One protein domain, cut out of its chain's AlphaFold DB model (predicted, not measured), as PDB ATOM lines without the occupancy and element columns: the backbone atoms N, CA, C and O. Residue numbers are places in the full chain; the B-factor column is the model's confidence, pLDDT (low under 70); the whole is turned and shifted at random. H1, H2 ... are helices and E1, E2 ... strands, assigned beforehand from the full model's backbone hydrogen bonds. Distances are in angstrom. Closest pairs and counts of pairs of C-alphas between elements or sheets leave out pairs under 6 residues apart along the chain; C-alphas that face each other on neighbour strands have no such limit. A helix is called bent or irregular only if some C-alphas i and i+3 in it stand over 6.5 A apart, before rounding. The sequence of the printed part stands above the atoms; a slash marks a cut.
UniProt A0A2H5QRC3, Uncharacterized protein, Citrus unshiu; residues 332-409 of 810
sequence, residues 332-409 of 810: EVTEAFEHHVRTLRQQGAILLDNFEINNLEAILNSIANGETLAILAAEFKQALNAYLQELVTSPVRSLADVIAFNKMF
ATOM      1  N   GLU A 332      47.960  39.362 -11.932       83.38
ATOM      2  CA  GLU A 332      47.422  38.177 -11.260       83.38
ATOM      3  C   GLU A 332      47.206  37.033 -12.255       83.38
ATOM      4  O   GLU A 332      47.539  35.887 -11.966       83.38
ATOM      5  N   VAL A 333      46.710  37.341 -13.463       81.12
ATOM      6  CA  VAL A 333      46.622  36.360 -14.556       81.12
ATOM      7  C   VAL A 333      48.024  35.955 -15.013       81.12
ATOM      8  O   VAL A 333      48.259  34.776 -15.267       81.12
ATOM      9  N   THR A 334      48.976  36.894 -15.044       82.19
ATOM     10  CA  THR A 334      50.388  36.589 -15.318       82.19
ATOM     11  C   THR A 334      50.982  35.701 -14.224       82.19
ATOM     12  O   THR A 334      51.609  34.698 -14.541       82.19
ATOM     13  N   GLU A 335      50.757  35.990 -12.939       86.75
ATOM     14  CA  GLU A 335      51.273  35.167 -11.836       86.75
ATOM     15  C   GLU A 335      50.642  33.766 -11.798       86.75
ATOM     16  O   GLU A 335      51.359  32.782 -11.589       86.75
ATOM     17  N   ALA A 336      49.335  33.650 -12.048       87.25
ATOM     18  CA  ALA A 336      48.645  32.367 -12.168       87.25
ATOM     19  C   ALA A 336      49.147  31.567 -13.382       87.25
ATOM     20  O   ALA A 336      49.406  30.367 -13.274       87.25
ATOM     21  N   PHE A 337      49.371  32.229 -14.519       85.06
ATOM     22  CA  PHE A 337      49.981  31.607 -15.691       85.06
ATOM     23  C   PHE A 337      51.414  31.144 -15.396       85.06
ATOM     24  O   PHE A 337      51.740  29.992 -15.670       85.06
ATOM     25  N   GLU A 338      52.238  31.958 -14.726       88.31
ATOM     26  CA  GLU A 338      53.572  31.542 -14.279       88.31
ATOM     27  C   GLU A 338      53.525  30.409 -13.250       88.31
ATOM     28  O   GLU A 338      54.412  29.552 -13.235       88.31
ATOM     29  N   HIS A 339      52.497  30.354 -12.399       89.75
ATOM     30  CA  HIS A 339      52.266  29.213 -11.519       89.75
ATOM     31  C   HIS A 339      52.020  27.950 -12.345       89.75
ATOM     32  O   HIS A 339      52.716  26.956 -12.143       89.75
ATOM     33  N   HIS A 340      51.113  27.989 -13.321       90.38
ATOM     34  CA  HIS A 340      50.838  26.844 -14.188       90.38
ATOM     35  C   HIS A 340      52.034  26.465 -15.078       90.38
ATOM     36  O   HIS A 340      52.304  25.278 -15.242       90.38
ATOM     37  N   VAL A 341      52.829  27.422 -15.566       91.44
ATOM     38  CA  VAL A 341      54.115  27.180 -16.252       91.44
ATOM     39  C   VAL A 341      55.099  26.445 -15.331       91.44
ATOM     40  O   VAL A 341      55.742  25.481 -15.757       91.44
ATOM     41  N   ARG A 342      55.180  26.814 -14.041       92.50
ATOM     42  CA  ARG A 342      55.951  26.049 -13.041       92.50
ATOM     43  C   ARG A 342      55.375  24.640 -12.844       92.50
ATOM     44  O   ARG A 342      56.151  23.685 -12.874       92.50
ATOM     45  N   THR A 343      54.053  24.483 -12.728       93.12
ATOM     46  CA  THR A 343      53.387  23.172 -12.593       93.12
ATOM     47  C   THR A 343      53.660  22.261 -13.792       93.12
ATOM     48  O   THR A 343      54.050  21.111 -13.608       93.12
ATOM     49  N   LEU A 344      53.521  22.760 -15.026       91.75
ATOM     50  CA  LEU A 344      53.782  22.002 -16.255       91.75
ATOM     51  C   LEU A 344      55.225  21.475 -16.282       91.75
ATOM     52  O   LEU A 344      55.450  20.295 -16.557       91.75
ATOM     53  N   ARG A 345      56.200  22.325 -15.928       91.38
ATOM     54  CA  ARG A 345      57.619  21.948 -15.843       91.38
ATOM     55  C   ARG A 345      57.875  20.908 -14.744       91.38
ATOM     56  O   ARG A 345      58.612  19.955 -14.977       91.38
ATOM     57  N   GLN A 346      57.235  21.042 -13.579       93.06
ATOM     58  CA  GLN A 346      57.296  20.055 -12.486       93.06
ATOM     59  C   GLN A 346      56.687  18.698 -12.876       93.06
ATOM     60  O   GLN A 346      57.209  17.661 -12.481       93.06
ATOM     61  N   GLN A 347      55.637  18.685 -13.703       93.44
ATOM     62  CA  GLN A 347      55.021  17.468 -14.255       93.44
ATOM     63  C   GLN A 347      55.783  16.882 -15.466       93.44
ATOM     64  O   GLN A 347      55.280  15.995 -16.161       93.44
ATOM     65  N   GLY A 348      57.009  17.350 -15.724       92.50
ATOM     66  CA  GLY A 348      57.900  16.800 -16.747       92.50
ATOM     67  C   GLY A 348      57.625  17.274 -18.176       92.50
ATOM     68  O   GLY A 348      58.101  16.629 -19.114       92.50
ATOM     69  N   ALA A 349      56.880  18.369 -18.367       95.94
ATOM     70  CA  ALA A 349      56.759  19.011 -19.674       95.94
ATOM     71  C   ALA A 349      58.005  19.856 -20.002       95.94
ATOM     72  O   ALA A 349      58.554  20.573 -19.162       95.94
ATOM     73  N   ILE A 350      58.432  19.794 -21.262       94.25
ATOM     74  CA  ILE A 350      59.551  20.553 -21.822       94.25
ATOM     75  C   ILE A 350      58.985  21.859 -22.385       94.25
ATOM     76  O   ILE A 350      58.289  21.852 -23.399       94.25
ATOM     77  N   LEU A 351      59.269  22.980 -21.727       93.75
ATOM     78  CA  LEU A 351      58.690  24.277 -22.084       93.75
ATOM     79  C   LEU A 351      59.661  25.105 -22.931       93.75
ATOM     80  O   LEU A 351      60.807  25.308 -22.532       93.75
ATOM     81  N   LEU A 352      59.184  25.592 -24.076       90.19
ATOM     82  CA  LEU A 352      59.867  26.564 -24.928       90.19
ATOM     83  C   LEU A 352      59.282  27.942 -24.614       90.19
ATOM     84  O   LEU A 352      58.157  28.241 -25.012       90.19
ATOM     85  N   ASP A 353      60.014  28.731 -23.834       82.56
ATOM     86  CA  ASP A 353      59.557  30.039 -23.363       82.56
ATOM     87  C   ASP A 353      59.851  31.151 -24.387       82.56
ATOM     88  O   ASP A 353      60.816  31.044 -25.141       82.56
ATOM     89  N   ASN A 354      59.018  32.196 -24.422       81.88
ATOM     90  CA  ASN A 354      58.978  33.210 -25.489       81.88
ATOM     91  C   ASN A 354      58.877  32.604 -26.906       81.88
ATOM     92  O   ASN A 354      59.632  32.965 -27.806       81.88
ATOM     93  N   PHE A 355      57.945  31.673 -27.119       83.12
ATOM     94  CA  PHE A 355      57.692  31.125 -28.453       83.12
ATOM     95  C   PHE A 355      57.019  32.174 -29.353       83.12
ATOM     96  O   PHE A 355      55.904  32.616 -29.072       83.12
ATOM     97  N   GLU A 356      57.690  32.559 -30.438       83.31
ATOM     98  CA  GLU A 356      57.192  33.536 -31.409       83.31
ATOM     99  C   GLU A 356      56.399  32.862 -32.539       83.31
ATOM    100  O   GLU A 356      56.746  31.780 -33.014       83.31
ATOM    101  N   ILE A 357      55.330  33.521 -32.995       84.88
ATOM    102  CA  ILE A 357      54.530  33.089 -34.146       84.88
ATOM    103  C   ILE A 357      54.762  34.081 -35.288       84.88
ATOM    104  O   ILE A 357      54.424  35.262 -35.185       84.88
ATOM    105  N   ASN A 358      55.322  33.593 -36.396       84.62
ATOM    106  CA  ASN A 358      55.551  34.403 -37.592       84.62
ATOM    107  C   ASN A 358      54.241  35.033 -38.082       84.62
ATOM    108  O   ASN A 358      53.217  34.357 -38.184       84.62
ATOM    109  N   ASN A 359      54.291  36.322 -38.422       78.12
ATOM    110  CA  ASN A 359      53.150  37.115 -38.886       78.12
ATOM    111  C   ASN A 359      51.962  37.196 -37.900       78.12
ATOM    112  O   ASN A 359      50.875  37.573 -38.329       78.12
ATOM    113  N   LEU A 360      52.139  36.903 -36.600       77.25
ATOM    114  CA  LEU A 360      51.052  36.930 -35.604       77.25
ATOM    115  C   LEU A 360      50.258  38.245 -35.617       77.25
ATOM    116  O   LEU A 360      49.034  38.216 -35.668       77.25
ATOM    117  N   GLU A 361      50.943  39.390 -35.647       73.31
ATOM    118  CA  GLU A 361      50.300  40.706 -35.742       73.31
ATOM    119  C   GLU A 361      49.470  40.858 -37.028       73.31
ATOM    120  O   GLU A 361      48.341  41.336 -36.978       73.31
ATOM    121  N   ALA A 362      49.969  40.390 -38.176       75.81
ATOM    122  CA  ALA A 362      49.222  40.428 -39.435       75.81
ATOM    123  C   ALA A 362      48.019  39.464 -39.440       75.81
ATOM    124  O   ALA A 362      46.977  39.799 -39.997       75.81
ATOM    125  N   ILE A 363      48.130  38.301 -38.786       75.44
ATOM    126  CA  ILE A 363      47.027  37.343 -38.613       75.44
ATOM    127  C   ILE A 363      45.938  37.954 -37.722       75.44
ATOM    128  O   ILE A 363      44.780  38.011 -38.134       75.44
ATOM    129  N   LEU A 364      46.300  38.495 -36.556       69.88
ATOM    130  CA  LEU A 364      45.370  39.185 -35.654       69.88
ATOM    131  C   LEU A 364      44.709  40.397 -36.340       69.88
ATOM    132  O   LEU A 364      43.493  40.568 -36.264       69.88
ATOM    133  N   ASN A 365      45.479  41.187 -37.094       64.69
ATOM    134  CA  ASN A 365      44.955  42.332 -37.840       64.69
ATOM    135  C   ASN A 365      44.106  41.923 -39.066       64.69
ATOM    136  O   ASN A 365      43.208  42.669 -39.450       64.69
ATOM    137  N   SER A 366      44.290  40.733 -39.652       64.50
ATOM    138  CA  SER A 366      43.439  40.242 -40.760       64.50
ATOM    139  C   SER A 366      41.976  40.012 -40.355       64.50
ATOM    140  O   SER A 366      41.069  40.104 -41.185       64.50
ATOM    141  N   ILE A 367      41.729  39.783 -39.062       56.19
ATOM    142  CA  ILE A 367      40.382  39.729 -38.482       56.19
ATOM    143  C   ILE A 367      39.790  41.150 -38.412       56.19
ATOM    144  O   ILE A 367      38.611  41.350 -38.701       56.19
ATOM    145  N   ALA A 368      40.619  42.156 -38.105       50.25
ATOM    146  CA  ALA A 368      40.220  43.562 -38.008       50.25
ATOM    147  C   ALA A 368      40.013  44.258 -39.371       50.25
ATOM    148  O   ALA A 368      39.226  45.201 -39.459       50.25
ATOM    149  N   ASN A 369      40.662  43.787 -40.441       55.34
ATOM    150  CA  ASN A 369      40.646  44.418 -41.772       55.34
ATOM    151  C   ASN A 369      39.316  44.281 -42.551       55.34
ATOM    152  O   ASN A 369      39.212  44.742 -43.686       55.34
ATOM    153  N   GLY A 370      38.279  43.665 -41.974       57.94
ATOM    154  CA  GLY A 370      36.909  43.670 -42.507       57.94
ATOM    155  C   GLY A 370      36.624  42.711 -43.672       57.94
ATOM    156  O   GLY A 370      35.487  42.256 -43.799       57.94
ATOM    157  N   GLU A 371      37.623  42.327 -44.470       68.06
ATOM    158  CA  GLU A 371      37.475  41.343 -45.560       68.06
ATOM    159  C   GLU A 371      36.970  39.986 -45.041       68.06
ATOM    160  O   GLU A 371      36.001  39.431 -45.562       68.06
ATOM    161  N   THR A 372      37.556  39.498 -43.943       69.12
ATOM    162  CA  THR A 372      37.149  38.270 -43.238       69.12
ATOM    163  C   THR A 372      35.667  38.303 -42.848       69.12
ATOM    164  O   THR A 372      34.929  37.349 -43.101       69.12
ATOM    165  N   LEU A 373      35.195  39.437 -42.318       73.06
ATOM    166  CA  LEU A 373      33.782  39.668 -42.000       73.06
ATOM    167  C   LEU A 373      32.913  39.671 -43.263       73.06
ATOM    168  O   LEU A 373      31.860  39.038 -43.263       73.06
ATOM    169  N   ALA A 374      33.324  40.346 -44.339       76.44
ATOM    170  CA  ALA A 374      32.530  40.414 -45.567       76.44
ATOM    171  C   ALA A 374      32.232  39.014 -46.139       76.44
ATOM    172  O   ALA A 374      31.111  38.754 -46.581       76.44
ATOM    173  N   ILE A 375      33.202  38.096 -46.051       81.44
ATOM    174  CA  ILE A 375      33.026  36.695 -46.451       81.44
ATOM    175  C   ILE A 375      32.078  35.965 -45.485       81.44
ATOM    176  O   ILE A 375      31.093  35.382 -45.937       81.44
ATOM    177  N   LEU A 376      32.306  36.043 -44.167       84.00
ATOM    178  CA  LEU A 376      31.435  35.397 -43.169       84.00
ATOM    179  C   LEU A 376      29.981  35.899 -43.246       84.00
ATOM    180  O   LEU A 376      29.047  35.123 -43.073       84.00
ATOM    181  N   ALA A 377      29.763  37.178 -43.562       83.12
ATOM    182  CA  ALA A 377      28.431  37.756 -43.735       83.12
ATOM    183  C   ALA A 377      27.711  37.242 -44.994       83.12
ATOM    184  O   ALA A 377      26.488  37.066 -44.975       83.12
ATOM    185  N   ALA A 378      28.450  36.975 -46.075       83.50
ATOM    186  CA  ALA A 378      27.907  36.328 -47.266       83.50
ATOM    187  C   ALA A 378      27.541  34.860 -46.984       83.50
ATOM    188  O   ALA A 378      26.436  34.432 -47.329       83.50
ATOM    189  N   GLU A 379      28.420  34.123 -46.297       90.56
ATOM    190  CA  GLU A 379      28.181  32.730 -45.900       90.56
ATOM    191  C   GLU A 379      26.987  32.595 -44.954       90.56
ATOM    192  O   GLU A 379      26.095  31.797 -45.235       90.56
ATOM    193  N   PHE A 380      26.905  33.417 -43.902       92.69
ATOM    194  CA  PHE A 380      25.775  33.419 -42.970       92.69
ATOM    195  C   PHE A 380      24.452  33.666 -43.693       92.69
ATOM    196  O   PHE A 380      23.497  32.915 -43.509       92.69
ATOM    197  N   LYS A 381      24.395  34.674 -44.577       93.25
ATOM    198  CA  LYS A 381      23.196  34.953 -45.380       93.25
ATOM    199  C   LYS A 381      22.786  33.748 -46.230       93.25
ATOM    200  O   LYS A 381      21.594  33.469 -46.331       93.25
ATOM    201  N   GLN A 382      23.739  33.060 -46.857       95.31
ATOM    202  CA  GLN A 382      23.458  31.903 -47.708       95.31
ATOM    203  C   GLN A 382      23.021  30.682 -46.884       95.31
ATOM    204  O   GLN A 382      21.979  30.095 -47.171       95.31
ATOM    205  N   ALA A 383      23.785  30.330 -45.850       94.12
ATOM    206  CA  ALA A 383      23.563  29.145 -45.029       94.12
ATOM    207  C   ALA A 383      22.300  29.267 -44.160       94.12
ATOM    208  O   ALA A 383      21.511  28.325 -44.095       94.12
ATOM    209  N   LEU A 384      22.042  30.441 -43.567       96.56
ATOM    210  CA  LEU A 384      20.795  30.688 -42.840       96.56
ATOM    211  C   LEU A 384      19.587  30.645 -43.781       96.56
ATOM    212  O   LEU A 384      18.584  30.025 -43.443       96.56
ATOM    213  N   ASN A 385      19.665  31.252 -44.972       97.25
ATOM    214  CA  ASN A 385      18.564  31.169 -45.936       97.25
ATOM    215  C   ASN A 385      18.259  29.718 -46.338       97.25
ATOM    216  O   ASN A 385      17.086  29.381 -46.442       97.25
ATOM    217  N   ALA A 386      19.273  28.867 -46.534       95.25
ATOM    218  CA  ALA A 386      19.064  27.445 -46.815       95.25
ATOM    219  C   ALA A 386      18.339  26.743 -45.650       95.25
ATOM    220  O   ALA A 386      17.256  26.193 -45.846       95.25
ATOM    221  N   TYR A 387      18.860  26.875 -44.425       96.94
ATOM    222  CA  TYR A 387      18.256  26.296 -43.220       96.94
ATOM    223  C   TYR A 387      16.782  26.715 -43.031       96.94
ATOM    224  O   TYR A 387      15.925  25.886 -42.731       96.94
ATOM    225  N   LEU A 388      16.447  27.993 -43.252       95.75
ATOM    226  CA  LEU A 388      15.078  28.511 -43.091       95.75
ATOM    227  C   LEU A 388      14.077  27.983 -44.140       95.75
ATOM    228  O   LEU A 388      12.863  28.035 -43.911       95.75
ATOM    229  N   GLN A 389      14.553  27.459 -45.273       95.62
ATOM    230  CA  GLN A 389      13.709  26.785 -46.266       95.62
ATOM    231  C   GLN A 389      13.434  25.322 -45.885       95.62
ATOM    232  O   GLN A 389      12.333  24.838 -46.133       95.62
ATOM    233  N   GLU A 390      14.375  24.644 -45.220       94.19
ATOM    234  CA  GLU A 390      14.228  23.243 -44.779       94.19
ATOM    235  C   GLU A 390      13.266  23.059 -43.590       94.19
ATOM    236  O   GLU A 390      12.751  21.962 -43.366       94.19
ATOM    237  N   LEU A 391      12.980  24.126 -42.834       92.56
ATOM    238  CA  LEU A 391      11.978  24.110 -41.763       92.56
ATOM    239  C   LEU A 391      10.593  23.703 -42.297       92.56
ATOM    240  O   LEU A 391      10.120  24.219 -43.312       92.56
ATOM    241  N   VAL A 392       9.886  22.827 -41.580       91.88
ATOM    242  CA  VAL A 392       8.542  22.371 -41.975       91.88
ATOM    243  C   VAL A 392       7.567  23.550 -41.927       91.88
ATOM    244  O   VAL A 392       6.887  23.857 -42.907       91.88
ATOM    245  N   THR A 393       7.581  24.289 -40.820       85.50
ATOM    246  CA  THR A 393       6.892  25.573 -40.642       85.50
ATOM    247  C   THR A 393       7.814  26.555 -39.923       85.50
ATOM    248  O   THR A 393       8.656  26.156 -39.119       85.50
ATOM    249  N   SER A 394       7.685  27.849 -40.219       83.56
ATOM    250  CA  SER A 394       8.413  28.918 -39.525       83.56
ATOM    251  C   SER A 394       7.728  30.273 -39.756       83.56
ATOM    252  O   SER A 394       7.185  30.469 -40.848       83.56
ATOM    253  N   PRO A 395       7.768  31.218 -38.793       67.88
ATOM    254  CA  PRO A 395       7.336  32.603 -39.008       67.88
ATOM    255  C   PRO A 395       8.207  33.380 -40.010       67.88
ATOM    256  O   PRO A 395       7.784  34.421 -40.507       67.88
ATOM    257  N   VAL A 396       9.424  32.899 -40.291       80.75
ATOM    258  CA  VAL A 396      10.422  33.547 -41.154       80.75
ATOM    259  C   VAL A 396      11.036  32.522 -42.110       80.75
ATOM    260  O   VAL A 396      11.367  31.410 -41.711       80.75
ATOM    261  N   ARG A 397      11.202  32.873 -43.389       92.19
ATOM    262  CA  ARG A 397      11.726  31.963 -44.425       92.19
ATOM    263  C   ARG A 397      13.069  32.404 -45.004       92.19
ATOM    264  O   ARG A 397      13.667  31.691 -45.806       92.19
ATOM    265  N   SER A 398      13.572  33.552 -44.569       94.25
ATOM    266  CA  SER A 398      14.846  34.129 -44.981       94.25
ATOM    267  C   SER A 398      15.393  35.093 -43.925       94.25
ATOM    268  O   SER A 398      14.660  35.604 -43.074       94.25
ATOM    269  N   LEU A 399      16.678  35.438 -44.035       92.38
ATOM    270  CA  LEU A 399      17.286  36.535 -43.279       92.38
ATOM    271  C   LEU A 399      16.578  37.882 -43.539       92.38
ATOM    272  O   LEU A 399      16.565  38.743 -42.662       92.38
ATOM    273  N   ALA A 400      15.950  38.075 -44.707       92.38
ATOM    274  CA  ALA A 400      15.155  39.275 -44.974       92.38
ATOM    275  C   ALA A 400      13.898  39.330 -44.088       92.38
ATOM    276  O   ALA A 400      13.599  40.388 -43.536       92.38
ATOM    277  N   ASP A 401      13.236  38.191 -43.869       82.00
ATOM    278  CA  ASP A 401      12.077  38.081 -42.974       82.00
ATOM    279  C   ASP A 401      12.489  38.231 -41.504       82.00
ATOM    280  O   ASP A 401      11.818  38.929 -40.751       82.00
ATOM    281  N   VAL A 402      13.640  37.675 -41.097       80.81
ATOM    282  CA  VAL A 402      14.223  37.904 -39.756       80.81
ATOM    283  C   VAL A 402      14.505  39.396 -39.525       80.81
ATOM    284  O   VAL A 402      14.236  39.923 -38.442       80.81
ATOM    285  N   ILE A 403      15.011  40.104 -40.540       80.06
ATOM    286  CA  ILE A 403      15.233  41.557 -40.495       80.06
ATOM    287  C   ILE A 403      13.900  42.325 -40.479       80.06
ATOM    288  O   ILE A 403      13.802  43.338 -39.788       80.06
ATOM    289  N   ALA A 404      12.875  41.869 -41.204       75.06
ATOM    290  CA  ALA A 404      11.544  42.481 -41.206       75.06
ATOM    291  C   ALA A 404      10.827  42.296 -39.858       75.06
ATOM    292  O   ALA A 404      10.362  43.276 -39.280       75.06
ATOM    293  N   PHE A 405      10.838  41.084 -39.297       71.69
ATOM    294  CA  PHE A 405      10.320  40.767 -37.964       71.69
ATOM    295  C   PHE A 405      10.950  41.667 -36.894       71.69
ATOM    296  O   PHE A 405      10.241  42.296 -36.113       71.69
ATOM    297  N   ASN A 406      12.280  41.813 -36.904       66.00
ATOM    298  CA  ASN A 406      12.993  42.673 -35.954       66.00
ATOM    299  C   ASN A 406      12.734  44.181 -36.143       66.00
ATOM    300  O   ASN A 406      13.035  44.953 -35.236       66.00
ATOM    301  N   LYS A 407      12.187  44.611 -37.288       67.56
ATOM    302  CA  LYS A 407      11.696  45.985 -37.504       67.56
ATOM    303  C   LYS A 407      10.230  46.155 -37.100       67.56
ATOM    304  O   LYS A 407       9.850  47.250 -36.706       67.56
ATOM    305  N   MET A 408       9.422  45.101 -37.234       49.81
ATOM    306  CA  MET A 408       7.977  45.116 -36.981       49.81
ATOM    307  C   MET A 408       7.620  44.855 -35.513       49.81
ATOM    308  O   MET A 408       6.599  45.348 -35.049       49.81
ATOM    309  N   PHE A 409       8.474  44.140 -34.772       51.97
ATOM    310  CA  PHE A 409       8.325  43.915 -33.330       51.97
ATOM    311  C   PHE A 409       9.560  44.382 -32.532       51.97
ATOM    312  O   PHE A 409      10.288  43.555 -31.962       51.97
TER     313      PHE A 409
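This is residues 332 to 409 of the 810 residues of an uncharacterized protein of Citrus unshiu (UniProt A0A2H5QRC3). The printed part is an open, bow-shaped arch of helices with few contacts between its parts: the long helix H3 makes one limb, the shorter helix H2 makes the top, and the chain from H2 back through residues 354 to 359 to the strand E1 makes the other limb. At the foot of that other limb the helix H1 sticks out with residues 332 to 340, while beyond H3 residues 391 to 398 fold back and lead into H4, which stands about perpendicular to H3. There are 78 residues with four named helices and one named strand, in the order H1, E1, H2, H3, H4; E1 pairs with no named strand. The class is mostly helix, with 54 residues in helices and 4 in the strand. The whole is extended, with a radius of gyration of the C-alphas of 23.0 A and spans of 58 by 28 by 24 A.

H3, the longest helix, is residues 371 to 390, 29.5 A from first to last C-alpha; it begins at C-alpha 371 at (37.475, 41.343, -45.560) and ends at C-alpha 390 at (14.228, 23.243, -44.779). Before it comes H2, residues 360 to 368, 12.9 A long. After it comes H4, residues 399 to 408, 14.1 A long, ending at C-alpha 408 at (7.977, 45.116, -36.981). H1 is residues 332 to 346, 20.7 A long, and begins at C-alpha 332 at (47.422, 38.177, -11.260). E1 follows it as residues 350 to 353, 9.6 A long. No helix is bent or irregular.

H3 only just touches H4, with 3 pairs of C-alphas within 8 A and with its residues 381 to 385 alone. The closest C-alphas of the two are those of Asn 385 and Leu 399, 6.1 A apart. Their lines stand about perpendicular, at 87 degrees. At the other end of H3, H2 and H3 are close but not clearly touching, and their closest C-alphas, those of Ser 366 and Thr 372, are 7.0 A apart. H2 and H3 run the same way at a steep tilt of 53 degrees, and their centres are 22.8 A apart. H2 and H4 are apart. Farther out, E1 and H2 are apart, though they follow each other in the chain. H1 and E1 have 3 pairs of C-alphas within 8 A, the closest being those of Arg 345 and Leu 351, 6.7 A apart. H1 touches no helix; it is apart from H2, H3 and H4, and E1 is apart from H3 and H4. In H1, H3 and H4 every O i to N i+4 pair is within hydrogen-bond range; in H2, 3 of 5 are.

The two C-alphas farthest apart are those of Gly 348 and Met 408, 60.9 A, and the first and last printed C-alphas, those of Glu 332 and Phe 409, are 45.3 A apart. The printed part has no cut. The links from H1 to E1 and from H2 to H3 are tight, those from E1 to H2 and from H3 to H4 are short, and no link is long. Residues 354 to 379 stand free, of which 360 to 368 belong to H2 and 371 to 379 to H3. The mean pLDDT of the printed part is 82.6. It is under 70 at residues 364 to 372, at residue 395 and at residues 406 to 409, and H2 has a mean of 67.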